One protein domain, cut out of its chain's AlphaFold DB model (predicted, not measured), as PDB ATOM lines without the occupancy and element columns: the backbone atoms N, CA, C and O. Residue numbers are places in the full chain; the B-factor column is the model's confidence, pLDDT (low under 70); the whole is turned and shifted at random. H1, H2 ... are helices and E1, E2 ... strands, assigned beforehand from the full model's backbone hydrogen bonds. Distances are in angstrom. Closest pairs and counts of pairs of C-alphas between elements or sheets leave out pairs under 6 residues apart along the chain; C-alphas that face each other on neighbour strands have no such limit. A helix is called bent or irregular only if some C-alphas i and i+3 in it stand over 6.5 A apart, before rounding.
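Overview. This is residues 11 to 129 of the 252 residues of an uncharacterized protein of Trametes pubescens (UniProt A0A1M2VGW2). A small, three-stranded meander sheet, E1 E2 E3, sits beside two helical hairpins, H1 with H2 and H4 with H5, which meet chiefly through H1 and H4. H4 is nearest the middle, H3 lies out at the end of the sheet where E1 begins, and H6 with the tail 117 to 129 lies on the side away from the sheet. The printed part has 119 residues with six named helices and three named strands, in the order H1 H2 H3 E1 E2 E3 H4 H5 H6; the sheet's order is E1 E2 E3, antiparallel, and the class is mostly helix. The whole is compact, with a radius of gyration of the C-alphas of 13.9 A and spans of 41 by 37 by 25 A.

Along the chain. E1 is residues 53 to 58, 14.0 A long, E2 67 to 72, 16.2 A, and E3 75 to 77. H4, residues 79 to 93, and H5, 96 to 107, measure 19.8 A and 17.3 A; both are irregular, with C-alphas 81 and 84 7.6 A apart and C-alphas 97 and 100 7.1 A apart. H1 is residues 12 to 25, 19.8 A, from C-alpha 12 at (274.737, 200.940, 198.867), and H2 is 28 to 39, 16.2 A. H3 is residues 46 to 52; H6 is 111 to 116, ending at C-alpha 116 (282.873, 215.056, 186.622).

Arrangement. E1 and E2 form a hairpin, with N 54 and O 71 2.9 A apart, within hydrogen-bond range. E2 and E3 form another, with N 72 and O 75 at 2.8 A. H1, H2, H3, H4 and H5 are on the sheet but only graze it, for instance H4 with residues 79 to 86; H6 is not on it. H4 and H5, a helical hairpin, touch at a shallow tilt of 24 degrees, opposite ways, closest at the C-alphas of Ala 83 and Cys 106, 5.2 A. H1 touches H4 at a shallow tilt of 21 degrees, the same way, closest at the C-alphas of Phe 12 and Asp 82, 6.7 A. H1 and H2, also a helical hairpin, touch at the C-alphas of Gly 22 and Cys 31, 4.5 A. H6 is close to but not clearly touching H4, closest at the C-alphas of Ile 84 and Leu 114, 7.9 A. H3 and H4 are apart. Every O i to N i+4 pair is within hydrogen-bond range in H1, H2, H3 and H6, against 9 of 11 in H4 and 6 of 8 in H5.

Size, cuts and confidence. The C-alphas farthest apart, those of Gln 26 and Thr 64, are 42.0 A apart. The printed part has no cut, and no link is long. In the unnamed stretch 117 to 129, residues 118 to 119 pair antiparallel with 125 to 126. Mean pLDDT of the printed part is 90.6; residues 60 to 65 and 122 to 123 are under 70.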
ATOM      1  N   PRO A  11     274.355 196.120 198.545       93.25
ATOM      2  CA  PRO A  11     275.064 197.230 197.923       93.25
ATOM      3  C   PRO A  11     274.393 198.578 198.222       93.25
ATOM      4  O   PRO A  11     273.172 198.706 198.120       93.25
ATOM      5  N   PHE A  12     275.201 199.607 198.478       95.31
ATOM      6  CA  PHE A  12     274.737 200.940 198.867       95.31
ATOM      7  C   PHE A  12     273.658 201.518 197.954       95.31
ATOM      8  O   PHE A  12     272.677 202.060 198.442       95.31
ATOM      9  N   HIS A  13     273.786 201.374 196.635       92.44
ATOM     10  CA  HIS A  13     272.820 201.950 195.698       92.44
ATOM     11  C   HIS A  13     271.376 201.442 195.877       92.44
ATOM     12  O   HIS A  13     270.457 202.179 195.521       92.44
ATOM     13  N   TYR A  14     271.174 200.231 196.418       94.25
ATOM     14  CA  TYR A  14     269.844 199.731 196.782       94.25
ATOM     15  C   TYR A  14     269.323 200.422 198.041       94.25
ATOM     16  O   TYR A  14     268.201 200.916 198.040       94.25
ATOM     17  N   VAL A  15     270.154 200.515 199.083       96.12
ATOM     18  CA  VAL A  15     269.798 201.197 200.338       96.12
ATOM     19  C   VAL A  15     269.533 202.685 200.095       96.12
ATOM     20  O   VAL A  15     268.528 203.211 200.554       96.12
ATOM     21  N   ALA A  16     270.352 203.343 199.277       95.38
ATOM     22  CA  ALA A  16     270.145 204.728 198.874       95.38
ATOM     23  C   ALA A  16     268.816 204.930 198.133       95.38
ATOM     24  O   ALA A  16     268.106 205.887 198.412       95.38
ATOM     25  N   ALA A  17     268.440 204.013 197.233       94.06
ATOM     26  CA  ALA A  17     267.150 204.087 196.547       94.06
ATOM     27  C   ALA A  17     265.968 203.925 197.519       94.06
ATOM     28  O   ALA A  17     264.962 204.610 197.370       94.06
ATOM     29  N   ILE A  18     266.098 203.055 198.525       94.50
ATOM     30  CA  ILE A  18     265.100 202.879 199.590       94.50
ATOM     31  C   ILE A  18     264.910 204.187 200.368       94.50
ATOM     32  O   ILE A  18     263.777 204.642 200.512       94.50
ATOM     33  N   VAL A  19     266.004 204.825 200.799       96.62
ATOM     34  CA  VAL A  19     265.960 206.110 201.518       96.62
ATOM     35  C   VAL A  19     265.380 207.218 200.638       96.62
ATOM     36  O   VAL A  19     264.486 207.936 201.071       96.62
ATOM     37  N   GLU A  20     265.825 207.341 199.385       94.81
ATOM     38  CA  GLU A  20     265.327 208.356 198.445       94.81
ATOM     39  C   GLU A  20     263.820 208.211 198.181       94.81
ATOM     40  O   GLU A  20     263.100 209.209 198.159       94.81
ATOM     41  N   LEU A  21     263.326 206.979 197.994       95.06
ATOM     42  CA  LEU A  21     261.898 206.706 197.819       95.06
ATOM     43  C   LEU A  21     261.121 206.976 199.111       95.06
ATOM     44  O   LEU A  21     260.093 207.648 199.061       95.06
ATOM     45  N   GLY A  22     261.623 206.501 200.253       95.69
ATOM     46  CA  GLY A  22     261.018 206.744 201.559       95.69
ATOM     47  C   GLY A  22     260.875 208.237 201.850       95.69
ATOM     48  O   GLY A  22     259.782 208.697 202.156       95.69
ATOM     49  N   HIS A  23     261.941 209.010 201.637       95.38
ATOM     50  CA  HIS A  23     261.942 210.462 201.792       95.38
ATOM     51  C   HIS A  23     260.994 211.157 200.797       95.38
ATOM     52  O   HIS A  23     260.184 211.994 201.185       95.38
ATOM     53  N   LYS A  24     261.041 210.791 199.507       95.44
ATOM     54  CA  LYS A  24     260.212 211.417 198.460       95.44
ATOM     55  C   LYS A  24     258.713 211.190 198.661       95.44
ATOM     56  O   LYS A  24     257.922 212.070 198.332       95.44
ATOM     57  N   TYR A  25     258.331 210.010 199.140       97.06
ATOM     58  CA  TYR A  25     256.932 209.609 199.308       97.06
ATOM     59  C   TYR A  25     256.461 209.634 200.767       97.06
ATOM     60  O   TYR A  25     255.353 209.179 201.032       97.06
ATOM     61  N   GLN A  26     257.270 210.168 201.691       94.50
ATOM     62  CA  GLN A  26     256.949 210.286 203.123       94.50
ATOM     63  C   GLN A  26     256.581 208.936 203.765       94.50
ATOM     64  O   GLN A  26     255.604 208.798 204.496       94.50
ATOM     65  N   ILE A  27     257.367 207.906 203.446       95.94
ATOM     66  CA  ILE A  27     257.244 206.566 204.019       95.94
ATOM     67  C   ILE A  27     258.300 206.429 205.122       95.94
ATOM     68  O   ILE A  27     259.384 205.884 204.901       95.94
ATOM     69  N   ASP A  28     257.982 206.948 206.308       93.81
ATOM     70  CA  ASP A  28     258.950 207.159 207.396       93.81
ATOM     71  C   ASP A  28     259.678 205.885 207.829       93.81
ATOM     72  O   ASP A  28     260.899 205.888 207.966       93.81
ATOM     73  N   HIS A  29     258.958 204.769 207.980       93.69
ATOM     74  CA  HIS A  29     259.558 203.496 208.395       93.69
ATOM     75  C   HIS A  29     260.597 202.980 207.388       93.69
ATOM     76  O   HIS A  29     261.631 202.448 207.781       93.69
ATOM     77  N   LEU A  30     260.343 203.171 206.090       92.56
ATOM     78  CA  LEU A  30     261.240 202.740 205.023       92.56
ATOM     79  C   LEU A  30     262.494 203.622 204.975       92.56
ATOM     80  O   LEU A  30     263.605 203.128 204.776       92.56
ATOM     81  N   CYS A  31     262.310 204.929 205.191       93.81
ATOM     82  CA  CYS A  31     263.412 205.872 205.326       93.81
ATOM     83  C   CYS A  31     264.283 205.510 206.538       93.81
ATOM     84  O   CYS A  31     265.491 205.331 206.388       93.81
ATOM     85  N   ALA A  32     263.667 205.305 207.707       94.25
ATOM     86  CA  ALA A  32     264.350 204.940 208.945       94.25
ATOM     87  C   ALA A  32     265.157 203.639 208.802       94.25
ATOM     88  O   ALA A  32     266.346 203.629 209.110       94.25
ATOM     89  N   GLU A  33     264.573 202.578 208.235       93.38
ATOM     90  CA  GLU A  33     265.281 201.308 208.008       93.38
ATOM     91  C   GLU A  33     266.503 201.481 207.086       93.38
ATOM     92  O   GLU A  33     267.568 200.893 207.304       93.38
ATOM     93  N   GLY A  34     266.374 202.301 206.038       95.00
ATOM     94  CA  GLY A  34     267.486 202.617 205.146       95.00
ATOM     95  C   GLY A  34     268.601 203.402 205.845       95.00
ATOM     96  O   GLY A  34     269.781 203.087 205.663       95.00
ATOM     97  N   LEU A  35     268.239 204.381 206.679       95.94
ATOM     98  CA  LEU A  35     269.184 205.179 207.461       95.94
ATOM     99  C   LEU A  35     269.900 204.344 208.528       95.94
ATOM    100  O   LEU A  35     271.112 204.482 208.682       95.94
ATOM    101  N   ASP A  36     269.204 203.427 209.198       94.69
ATOM    102  CA  ASP A  36     269.811 202.511 210.167       94.69
ATOM    103  C   ASP A  36     270.873 201.626 209.509       94.69
ATOM    104  O   ASP A  36     271.987 201.486 210.023       94.69
ATOM    105  N   ARG A  37     270.591 201.104 208.307       95.19
ATOM    106  CA  ARG A  37     271.600 200.381 207.517       95.19
ATOM    107  C   ARG A  37     272.777 201.276 207.144       95.19
ATOM    108  O   ARG A  37     273.919 200.833 207.251       95.19
ATOM    109  N   MET A  38     272.533 202.519 206.726       96.50
ATOM    110  CA  MET A  38     273.606 203.478 206.431       96.50
ATOM    111  C   MET A  38     274.495 203.728 207.653       96.50
ATOM    112  O   MET A  38     275.719 203.655 207.529       96.50
ATOM    113  N   LYS A  39     273.910 203.912 208.840       95.38
ATOM    114  CA  LYS A  39     274.633 204.162 210.098       95.38
ATOM    115  C   LYS A  39     275.596 203.036 210.494       95.38
ATOM    116  O   LYS A  39     276.539 203.301 211.232       95.38
ATOM    117  N   THR A  40     275.446 201.818 209.960       94.56
ATOM    118  CA  THR A  40     276.428 200.732 210.175       94.56
ATOM    119  C   THR A  40     277.798 201.001 209.544       94.56
ATOM    120  O   THR A  40     278.796 200.493 210.051       94.56
ATOM    121  N   CYS A  41     277.855 201.807 208.478       95.75
ATOM    122  CA  CYS A  41     279.096 202.247 207.832       95.75
ATOM    123  C   CYS A  41     279.382 203.732 208.100       95.75
ATOM    124  O   CYS A  41     280.509 204.100 208.415       95.75
ATOM    125  N   PHE A  42     278.366 204.591 207.996       96.12
ATOM    126  CA  PHE A  42     278.467 206.040 208.184       96.12
ATOM    127  C   PHE A  42     278.219 206.434 209.650       96.12
ATOM    128  O   PHE A  42     277.376 207.270 209.953       96.12
ATOM    129  N   CYS A  43     278.903 205.776 210.583       94.50
ATOM    130  CA  CYS A  43     278.747 206.030 212.016       94.50
ATOM    131  C   CYS A  43     279.535 207.269 212.485       94.50
ATOM    132  O   CYS A  43     280.430 207.745 211.791       94.50
ATOM    133  N   HIS A  44     279.226 207.763 213.690       94.50
ATOM    134  CA  HIS A  44     279.900 208.914 214.315       94.50
ATOM    135  C   HIS A  44     280.794 208.542 215.512       94.50
ATOM    136  O   HIS A  44     281.476 209.402 216.065       94.50
ATOM    137  N   ARG A  45     280.811 207.266 215.922       93.69
ATOM    138  CA  ARG A  45     281.624 206.764 217.043       93.69
ATOM    139  C   ARG A  45     282.708 205.830 216.540       93.69
ATOM    140  O   ARG A  45     282.429 204.920 215.759       93.69
ATOM    141  N   PHE A  46     283.918 205.995 217.063       93.81
ATOM    142  CA  PHE A  46     285.049 205.159 216.683       93.81
ATOM    143  C   PHE A  46     284.835 203.691 217.077       93.81
ATOM    144  O   PHE A  46     285.158 202.786 216.314       93.81
ATOM    145  N   SER A  47     284.231 203.444 218.244       92.25
ATOM    146  CA  SER A  47     283.903 202.090 218.711       92.25
ATOM    147  C   SER A  47     282.892 201.384 217.807       92.25
ATOM    148  O   SER A  47     283.023 200.184 217.560       92.25
ATOM    149  N   THR A  48     281.909 202.118 217.278       91.50
ATOM    150  CA  THR A  48     280.988 201.601 216.261       91.50
ATOM    151  C   THR A  48     281.754 201.279 214.988       91.50
ATOM    152  O   THR A  48     281.681 200.144 214.539       91.50
ATOM    153  N   MET A  49     282.573 202.205 214.473       90.94
ATOM    154  CA  MET A  49     283.379 201.955 213.274       90.94
ATOM    155  C   MET A  49     284.209 200.675 213.413       90.94
ATOM    156  O   MET A  49     284.119 199.810 212.555       90.94
ATOM    157  N   GLN A  50     284.916 200.503 214.531       89.94
ATOM    158  CA  GLN A  50     285.773 199.343 214.780       89.94
ATOM    159  C   GLN A  50     285.006 198.013 214.913       89.94
ATOM    160  O   GLN A  50     285.584 196.951 214.692       89.94
ATOM    161  N   SER A  51     283.734 198.047 215.316       88.75
ATOM    162  CA  SER A  51     282.937 196.840 215.577       88.75
ATOM    163  C   SER A  51     282.001 196.464 214.431       88.75
ATOM    164  O   SER A  51     281.719 195.281 214.249       88.75
ATOM    165  N   THR A  52     281.508 197.443 213.669       86.00
ATOM    166  CA  THR A  52     280.485 197.223 212.641       86.00
ATOM    167  C   THR A  52     280.990 197.402 211.225       86.00
ATOM    168  O   THR A  52     280.334 196.893 210.319       86.00
ATOM    169  N   ALA A  53     282.099 198.112 211.014       87.81
ATOM    170  CA  ALA A  53     282.576 198.457 209.686       87.81
ATOM    171  C   ALA A  53     284.053 198.109 209.488       87.81
ATOM    172  O   ALA A  53     284.866 198.150 210.406       87.81
ATOM    173  N   GLU A  54     284.420 197.809 208.249       87.00
ATOM    174  CA  GLU A  54     285.811 197.598 207.878       87.00
ATOM    175  C   GLU A  54     286.144 198.327 206.577       87.00
ATOM    176  O   GLU A  54     285.397 198.292 205.593       87.00
ATOM    177  N   PHE A  55     287.308 198.978 206.582       87.50
ATOM    178  CA  PHE A  55     287.948 199.489 205.381       87.50
ATOM    179  C   PHE A  55     288.842 198.404 204.793       87.50
ATOM    180  O   PHE A  55     289.897 198.088 205.346       87.50
ATOM    181  N   GLY A  56     288.434 197.843 203.657       82.56
ATOM    182  CA  GLY A  56     289.136 196.721 203.040       82.56
ATOM    183  C   GLY A  56     289.264 196.845 201.531       82.56
ATOM    184  O   GLY A  56     288.507 197.550 200.870       82.56
ATOM    185  N   SER A  57     290.249 196.140 200.981       81.12
ATOM    186  CA  SER A  57     290.456 196.031 199.539       81.12
ATOM    187  C   SER A  57     289.271 195.310 198.887       81.12
ATOM    188  O   SER A  57     288.907 194.202 199.280       81.12
ATOM    189  N   MET A  58     288.672 195.937 197.877       76.31
ATOM    190  CA  MET A  58     287.661 195.331 197.021       76.31
ATOM    191  C   MET A  58     288.179 195.241 195.595       76.31
ATOM    192  O   MET A  58     288.499 196.249 194.963       76.31
ATOM    193  N   THR A  59     288.182 194.027 195.061       73.12
ATOM    194  CA  THR A  59     288.402 193.773 193.639       73.12
ATOM    195  C   THR A  59     287.055 193.605 192.938       73.12
ATOM    196  O   THR A  59     286.262 192.741 193.335       73.12
ATOM    197  N   PRO A  60     286.758 194.389 191.888       64.00
ATOM    198  CA  PRO A  60     285.624 194.108 191.019       64.00
ATOM    199  C   PRO A  60     285.738 192.688 190.452       64.00
ATOM    200  O   PRO A  60     286.839 192.219 190.162       64.00
ATOM    201  N   HIS A  61     284.612 192.000 190.259       58.81
ATOM    202  CA  HIS A  61     284.623 190.714 189.557       58.81
ATOM    203  C   HIS A  61     285.180 190.919 188.140       58.81
ATOM    204  O   HIS A  61     284.622 191.698 187.369       58.81
ATOM    205  N   GLY A  62     286.300 190.259 187.828       57.91
ATOM    206  CA  GLY A  62     287.008 190.415 186.550       57.91
ATOM    207  C   GLY A  62     287.822 191.709 186.406       57.91
ATOM    208  O   GLY A  62     288.323 191.981 185.320       57.91
ATOM    209  N   GLY A  63     287.956 192.510 187.469       60.25
ATOM    210  CA  GLY A  63     288.793 193.709 187.489       60.25
ATOM    211  C   GLY A  63     290.216 193.420 187.968       60.25
ATOM    212  O   GLY A  63     290.435 192.554 188.810       60.25
ATOM    213  N   THR A  64     291.184 194.178 187.457       59.31
ATOM    214  CA  THR A  64     292.594 194.117 187.883       59.31
ATOM    215  C   THR A  64     292.935 195.116 188.990       59.31
ATOM    216  O   THR A  64     293.948 194.954 189.667       59.31
ATOM    217  N   THR A  65     292.095 196.133 189.204       66.50
ATOM    218  CA  THR A  65     292.365 197.226 190.149       66.50
ATOM    219  C   THR A  65     291.541 197.064 191.421       66.50
ATOM    220  O   THR A  65     290.312 197.046 191.372       66.50
ATOM    221  N   SER A  66     292.226 196.977 192.561       77.31
ATOM    222  CA  SER A  66     291.606 197.044 193.885       77.31
ATOM    223  C   SER A  66     291.304 198.496 194.263       77.31
ATOM    224  O   SER A  66     292.177 199.352 194.140       77.31
ATOM    225  N   GLU A  67     290.121 198.755 194.816       83.62
ATOM    226  CA  GLU A  67     289.796 200.007 195.516       83.62
ATOM    227  C   GLU A  67     289.602 199.760 197.018       83.62
ATOM    228  O   GLU A  67     289.321 198.634 197.430       83.62
ATOM    229  N   LEU A  68     289.743 200.796 197.849       86.25
ATOM    230  CA  LEU A  68     289.375 200.710 199.263       86.25
ATOM    231  C   LEU A  68     287.852 200.831 199.387       86.25
ATOM    232  O   LEU A  68     287.281 201.851 199.016       86.25
ATOM    233  N   GLY A  69     287.200 199.789 199.885       89.75
ATOM    234  CA  GLY A  69     285.779 199.762 200.202       89.75
ATOM    235  C   GLY A  69     285.487 200.016 201.665       89.75
ATOM    236  O   GLY A  69     286.378 199.907 202.503       89.75
ATOM    237  N   LEU A  70     284.217 200.286 201.954       93.00
ATOM    238  CA  LEU A  70     283.678 200.317 203.309       93.00
ATOM    239  C   LEU A  70     282.494 199.358 203.380       93.00
ATOM    240  O   LEU A  70     281.559 199.471 202.584       93.00
ATOM    241  N   TYR A  71     282.528 198.405 204.298       91.62
ATOM    242  CA  TYR A  71     281.460 197.420 204.432       91.62
ATOM    243  C   TYR A  71     281.170 197.092 205.890       91.62
ATOM    244  O   TYR A  71     282.055 197.156 206.735       91.62
ATOM    245  N   SER A  72     279.922 196.722 206.147       92.75
ATOM    246  CA  SER A  72     279.422 196.166 207.397       92.75
ATOM    247  C   SER A  72     278.777 194.804 207.138       92.75
ATOM    248  O   SER A  72     278.785 194.302 206.012       92.75
ATOM    249  N   SER A  73     278.160 194.207 208.159       90.31
ATOM    250  CA  SER A  73     277.349 192.994 207.991       90.31
ATOM    251  C   SER A  73     276.121 193.196 207.089       90.31
ATOM    252  O   SER A  73     275.631 192.229 206.510       90.31
ATOM    253  N   THR A  74     275.636 194.433 206.930       91.56
ATOM    254  CA  THR A  74     274.386 194.736 206.209       91.56
ATOM    255  C   THR A  74     274.561 195.647 204.996       91.56
ATOM    256  O   THR A  74     273.653 195.737 204.172       91.56
ATOM    257  N   LEU A  75     275.699 196.335 204.861       94.44
ATOM    258  CA  LEU A  75     275.912 197.347 203.828       94.44
ATOM    259  C   LEU A  75     277.292 197.228 203.177       94.44
ATOM    260  O   LEU A  75     278.301 197.132 203.861       94.44
ATOM    261  N   GLN A  76     277.346 197.319 201.850       94.19
ATOM    262  CA  GLN A  76     278.589 197.453 201.088       94.19
ATOM    263  C   GLN A  76     278.611 198.782 200.331       94.19
ATOM    264  O   GLN A  76     277.782 199.014 199.447       94.19
ATOM    265  N   VAL A  77     279.608 199.616 200.612       94.56
ATOM    266  CA  VAL A  77     279.829 200.918 199.974       94.56
ATOM    267  C   VAL A  77     281.087 200.862 199.112       94.56
ATOM    268  O   VAL A  77     282.179 200.547 199.592       94.56
ATOM    269  N   ARG A  78     280.942 201.189 197.824       92.88
ATOM    270  CA  ARG A  78     282.057 201.312 196.876       92.88
ATOM    271  C   ARG A  78     282.320 202.776 196.567       92.88
ATOM    272  O   ARG A  78     281.498 203.361 195.861       92.88
ATOM    273  N   PRO A  79     283.423 203.388 197.034       92.88
ATOM    274  CA  PRO A  79     283.612 204.826 196.879       92.88
ATOM    275  C   PRO A  79     283.470 205.303 195.436       92.88
ATOM    276  O   PRO A  79     282.708 206.239 195.200       92.88
ATOM    277  N   SER A  80     284.091 204.609 194.473       90.88
ATOM    278  CA  SER A  80     284.050 204.953 193.040       90.88
ATOM    279  C   SER A  80     282.646 205.111 192.449       90.88
ATOM    280  O   SER A  80     282.475 205.820 191.456       90.88
ATOM    281  N   ARG A  81     281.636 204.476 193.052       90.38
ATOM    282  CA  ARG A  81     280.228 204.574 192.645       90.38
ATOM    283  C   ARG A  81     279.398 205.404 193.620       90.38
ATOM    284  O   ARG A  81     278.540 206.178 193.198       90.38
ATOM    285  N   ASP A  82     279.637 205.210 194.909       94.50
ATOM    286  CA  ASP A  82     278.672 205.484 195.966       94.50
ATOM    287  C   ASP A  82     279.001 206.746 196.776       94.50
ATOM    288  O   ASP A  82     278.081 207.347 197.322       94.50
ATOM    289  N   ALA A  83     280.262 207.194 196.836       96.00
ATOM    290  CA  ALA A  83     280.677 208.247 197.773       96.00
ATOM    291  C   ALA A  83     279.955 209.589 197.547       96.00
ATOM    292  O   ALA A  83     279.380 210.148 198.479       96.00
ATOM    293  N   ILE A  84     279.897 210.070 196.298       97.50
ATOM    294  CA  ILE A  84     279.213 211.336 195.975       97.50
ATOM    295  C   ILE A  84     277.706 211.226 196.244       97.50
ATOM    296  O   ILE A  84     277.095 212.144 196.789       97.50
ATOM    297  N   ARG A  85     277.099 210.079 195.907       96.25
ATOM    298  CA  ARG A  85     275.683 209.829 196.203       96.25
ATOM    299  C   ARG A  85     275.430 209.794 197.709       96.25
ATOM    300  O   ARG A  85     274.400 210.300 198.131       96.25
ATOM    301  N   ALA A  86     276.352 209.249 198.503       97.50
ATOM    302  CA  ALA A  86     276.244 209.233 199.955       97.50
ATOM    303  C   ALA A  86     276.210 210.648 200.539       97.50
ATOM    304  O   ALA A  86     275.293 210.942 201.295       97.50
ATOM    305  N   VAL A  87     277.119 211.544 200.131       98.19
ATOM    306  CA  VAL A  87     277.085 212.953 200.577       98.19
ATOM    307  C   VAL A  87     275.750 213.606 200.218       98.19
ATOM    308  O   VAL A  87     275.075 214.148 201.089       98.19
ATOM    309  N   ASN A  88     275.327 213.492 198.955       97.25
ATOM    310  CA  ASN A  88     274.079 214.098 198.491       97.25
ATOM    311  C   ASN A  88     272.849 213.546 199.225       97.25
ATOM    312  O   ASN A  88     271.931 214.297 199.537       97.25
ATOM    313  N   LEU A  89     272.831 212.244 199.514       97.12
ATOM    314  CA  LEU A  89     271.738 211.603 200.235       97.12
ATOM    315  C   LEU A  89     271.692 212.039 201.699       97.12
ATOM    316  O   LEU A  89     270.619 212.355 202.197       97.12
ATOM    317  N   VAL A  90     272.841 212.094 202.374       97.56
ATOM    318  CA  VAL A  90     272.923 212.560 203.765       97.56
ATOM    319  C   VAL A  90     272.445 214.009 203.871       97.56
ATOM    320  O   VAL A  90     271.632 214.314 204.739       97.56
ATOM    321  N   ARG A  91     272.868 214.879 202.942       96.75
ATOM    322  CA  ARG A  91     272.373 216.262 202.847       96.75
ATOM    323  C   ARG A  91     270.865 216.326 202.589       96.75
ATOM    324  O   ARG A  91     270.197 217.175 203.161       96.75
ATOM    325  N   LEU A  92     270.333 215.441 201.741       96.06
ATOM    326  CA  LEU A  92     268.903 215.385 201.423       96.06
ATOM    327  C   LEU A  92     268.054 215.054 202.654       96.06
ATOM    328  O   LEU A  92     266.994 215.646 202.819       96.06
ATOM    329  N   VAL A  93     268.505 214.115 203.490       95.81
ATOM    330  CA  VAL A  93     267.750 213.670 204.674       95.81
ATOM    331  C   VAL A  93     268.059 214.463 205.948       95.81
ATOM    332  O   VAL A  93     267.346 214.309 206.931       95.81
ATOM    333  N   GLY A  94     269.105 215.296 205.951       94.62
ATOM    334  CA  GLY A  94     269.494 216.112 207.108       94.62
ATOM    335  C   GLY A  94     270.165 215.337 208.251       94.62
ATOM    336  O   GLY A  94     270.162 215.792 209.390       94.62
ATOM    337  N   GLU A  95     270.741 214.164 207.978       95.06
ATOM    338  CA  GLU A  95     271.402 213.323 208.989       95.06
ATOM    339  C   GLU A  95     272.910 213.620 209.071       95.06
ATOM    340  O   GLU A  95     273.758 212.764 208.797       95.06
ATOM    341  N   ASP A  96     273.255 214.849 209.455       95.56
ATOM    342  CA  ASP A  96     274.611 215.406 209.327       95.56
ATOM    343  C   ASP A  96     275.713 214.593 210.030       95.56
ATOM    344  O   ASP A  96     276.862 214.598 209.588       95.56
ATOM    345  N   SER A  97     275.373 213.807 211.060       95.81
ATOM    346  CA  SER A  97     276.315 212.903 211.745       95.81
ATOM    347  C   SER A  97     277.016 211.898 210.817       95.81
ATOM    348  O   SER A  97     278.096 211.409 211.145       95.81
ATOM    349  N   MET A  98     276.435 211.614 209.646       97.12
ATOM    350  CA  MET A  98     276.992 210.715 208.632       97.12
ATOM    351  C   MET A  98     277.952 211.415 207.649       97.12
ATOM    352  O   MET A  98     278.702 210.739 206.934       97.12
ATOM    353  N   LEU A  99     277.947 212.754 207.591       97.75
ATOM    354  CA  LEU A  99     278.722 213.527 206.615       97.75
ATOM    355  C   LEU A  99     280.229 213.284 206.704       97.75
ATOM    356  O   LEU A  99     280.825 213.108 205.639       97.75
ATOM    357  N   PRO A 100     280.869 213.216 207.892       97.75
ATOM    358  CA  PRO A 100     282.318 213.063 207.946       97.75
ATOM    359  C   PRO A 100     282.819 211.801 207.237       97.75
ATOM    360  O   PRO A 100     283.767 211.849 206.454       97.75
ATOM    361  N   VAL A 101     282.131 210.671 207.427       97.19
ATOM    362  CA  VAL A 101     282.481 209.417 206.746       97.19
ATOM    363  C   VAL A 101     282.159 209.496 205.251       97.19
ATOM    364  O   VAL A 101     282.965 209.063 204.429       97.19
ATOM    365  N   ALA A 102     281.018 210.076 204.868       97.69
ATOM    366  CA  ALA A 102     280.646 210.217 203.458       97.69
ATOM    367  C   ALA A 102     281.651 211.083 202.676       97.69
ATOM    368  O   ALA A 102     282.113 210.684 201.604       97.69
ATOM    369  N   PHE A 103     282.056 212.224 203.239       98.00
ATOM    370  CA  PHE A 103     283.088 213.078 202.656       98.00
ATOM    371  C   PHE A 103     284.457 212.417 202.657       98.00
ATOM    372  O   PHE A 103     285.157 212.500 201.648       98.00
ATOM    373  N   TYR A 104     284.826 211.708 203.726       97.25
ATOM    374  CA  TYR A 104     286.055 210.923 203.741       97.25
ATOM    375  C   TYR A 104     286.129 209.981 202.530       97.25
ATOM    376  O   TYR A 104     287.131 209.988 201.815       97.25
ATOM    377  N   LEU A 105     285.054 209.251 202.212       96.25
ATOM    378  CA  LEU A 105     285.026 208.393 201.022       96.25
ATOM    379  C   LEU A 105     285.185 209.183 199.714       96.25
ATOM    380  O   LEU A 105     285.867 208.714 198.803       96.25
ATOM    381  N   CYS A 106     284.610 210.387 199.611       96.69
ATOM    382  CA  CYS A 106     284.828 211.265 198.456       96.69
ATOM    383  C   CYS A 106     286.305 211.659 198.322       96.69
ATOM    384  O   CYS A 106     286.840 211.667 197.213       96.69
ATOM    385  N   THR A 107     287.006 211.898 199.435       95.69
ATOM    386  CA  THR A 107     288.437 212.242 199.401       95.69
ATOM    387  C   THR A 107     289.309 211.111 198.857       95.69
ATOM    388  O   THR A 107     290.437 211.381 198.462       95.69
ATOM    389  N   LEU A 108     288.808 209.876 198.756       92.88
ATOM    390  CA  LEU A 108     289.521 208.746 198.149       92.88
ATOM    391  C   LEU A 108     289.418 208.724 196.613       92.88
ATOM    392  O   LEU A 108     290.200 208.041 195.952       92.88
ATOM    393  N   LEU A 109     288.483 209.474 196.022       92.69
ATOM    394  CA  LEU A 109     288.226 209.455 194.580       92.69
ATOM    395  C   LEU A 109     289.314 210.173 193.775       92.69
ATOM    396  O   LEU A 109     289.920 211.120 194.268       92.69
ATOM    397  N   PRO A 110     289.555 209.809 192.506       91.69
ATOM    398  CA  PRO A 110     290.347 210.647 191.612       91.69
ATOM    399  C   PRO A 110     289.741 212.053 191.483       91.69
ATOM    400  O   PRO A 110     288.522 212.201 191.401       91.69
ATOM    401  N   VAL A 111     290.581 213.088 191.378       92.50
ATOM    402  CA  VAL A 111     290.116 214.484 191.219       92.50
ATOM    403  C   VAL A 111     289.208 214.636 189.996       92.50
ATOM    404  O   VAL A 111     288.173 215.287 190.068       92.50
ATOM    405  N   ALA A 112     289.531 213.960 188.889       92.56
ATOM    406  CA  ALA A 112     288.681 213.947 187.700       92.56
ATOM    407  C   ALA A 112     287.270 213.391 187.984       92.56
ATOM    408  O   ALA A 112     286.290 213.887 187.431       92.56
ATOM    409  N   THR A 113     287.146 212.395 188.866       93.44
ATOM    410  CA  THR A 113     285.852 211.842 189.295       93.44
ATOM    411  C   THR A 113     285.103 212.810 190.206       93.44
ATOM    412  O   THR A 113     283.896 212.952 190.050       93.44
ATOM    413  N   LEU A 114     285.793 213.523 191.104       94.44
ATOM    414  CA  LEU A 114     285.176 214.570 191.931       94.44
ATOM    415  C   LEU A 114     284.595 215.707 191.080       94.44
ATOM    416  O   LEU A 114     283.486 216.159 191.344       94.44
ATOM    417  N   LEU A 115     285.314 216.122 190.031       94.06
ATOM    418  CA  LEU A 115     284.883 217.186 189.119       94.06
ATOM    419  C   LEU A 115     283.751 216.750 188.180       94.06
ATOM    420  O   LEU A 115     282.823 217.513 187.932       94.06
ATOM    421  N   SER A 116     283.839 215.539 187.623       92.44
ATOM    422  CA  SER A 116     282.873 215.056 186.622       92.44
ATOM    423  C   SER A 116     281.659 214.344 187.218       92.44
ATOM    424  O   SER A 116     280.658 214.176 186.524       92.44
ATOM    425  N   GLY A 117     281.731 213.922 188.480       92.50
ATOM    426  CA  GLY A 117     280.696 213.147 189.150       92.50
ATOM    427  C   GLY A 117     280.666 211.665 188.765       92.50
ATOM    428  O   GLY A 117     281.247 211.225 187.764       92.50
ATOM    429  N   THR A 118     279.936 210.875 189.553       89.94
ATOM    430  CA  THR A 118     279.724 209.443 189.303       89.94
ATOM    431  C   THR A 118     278.474 209.213 188.459       89.94
ATOM    432  O   THR A 118     277.496 209.955 188.548       89.94
ATOM    433  N   ALA A 119     278.500 208.195 187.597       84.12
ATOM    434  CA  ALA A 119     277.373 207.900 186.719       84.12
ATOM    435  C   ALA A 119     276.135 207.460 187.521       84.12
ATOM    436  O   ALA A 119     276.194 206.539 188.334       84.12
ATOM    437  N   MET A 120     275.010 208.101 187.233       74.94
ATOM    438  CA  MET A 120     273.663 207.682 187.597       74.94
ATOM    439  C   MET A 120     273.045 206.998 186.363       74.94
ATOM    440  O   MET A 120     273.405 207.292 185.219       74.94
ATOM    441  N   GLY A 121     272.137 206.039 186.562       71.19
ATOM    442  CA  GLY A 121     271.460 205.377 185.442       71.19
ATOM    443  C   GLY A 121     270.859 206.386 184.448       71.19
ATOM    444  O   GLY A 121     270.372 207.439 184.848       71.19
ATOM    445  N   ARG A 122     270.879 206.050 183.147       65.31
ATOM    446  CA  ARG A 122     270.340 206.875 182.039       65.31
ATOM    447  C   ARG A 122     271.049 208.224 181.799       65.31
ATOM    448  O   ARG A 122     270.412 209.189 181.398       65.31
ATOM    449  N   GLY A 123     272.369 208.287 181.992       66.88
ATOM    450  CA  GLY A 123     273.203 209.419 181.550       66.88
ATOM    451  C   GLY A 123     273.243 210.618 182.501       66.88
ATOM    452  O   GLY A 123     273.977 211.571 182.248       66.88
ATOM    453  N   LEU A 124     272.507 210.558 183.611       77.06
ATOM    454  CA  LEU A 124     272.628 211.506 184.714       77.06
ATOM    455  C   LEU A 124     273.914 211.232 185.508       77.06
ATOM    456  O   LEU A 124     274.495 210.149 185.425       77.06
ATOM    457  N   ARG A 125     274.374 212.207 186.295       87.25
ATOM    458  CA  ARG A 125     275.538 212.053 187.177       87.25
ATOM    459  C   ARG A 125     275.234 212.593 188.563       87.25
ATOM    460  O   ARG A 125     274.557 213.608 188.691       87.25
ATOM    461  N   HIS A 126     275.753 211.929 189.590       90.69
ATOM    462  CA  HIS A 126     275.838 212.511 190.921       90.69
ATOM    463  C   HIS A 126     277.094 213.376 190.979       90.69
ATOM    464  O   HIS A 126     278.206 212.865 190.846       90.69
ATOM    465  N   THR A 127     276.914 214.676 191.179       95.81
ATOM    466  CA  THR A 127     277.992 215.641 191.422       95.81
ATOM    467  C   THR A 127     277.861 216.195 192.833       95.81
ATOM    468  O   THR A 127     276.753 216.249 193.372       95.81
ATOM    469  N   LEU A 128     278.979 216.608 193.428       96.81
ATOM    470  CA  LEU A 128     278.946 217.430 194.637       96.81
ATOM    471  C   LEU A 128     278.475 218.844 194.279       96.81
ATOM    472  O   LEU A 128     278.640 219.293 193.140       96.81
ATOM    473  N   SER A 129     277.900 219.550 195.252       96.56
ATOM    474  CA  SER A 129     277.696 220.994 195.130       96.56
ATOM    475  C   SER A 129     279.054 221.711 195.050       96.56
ATOM    476  O   SER A 129     280.080 221.159 195.447       96.56
TER     477      SER A 129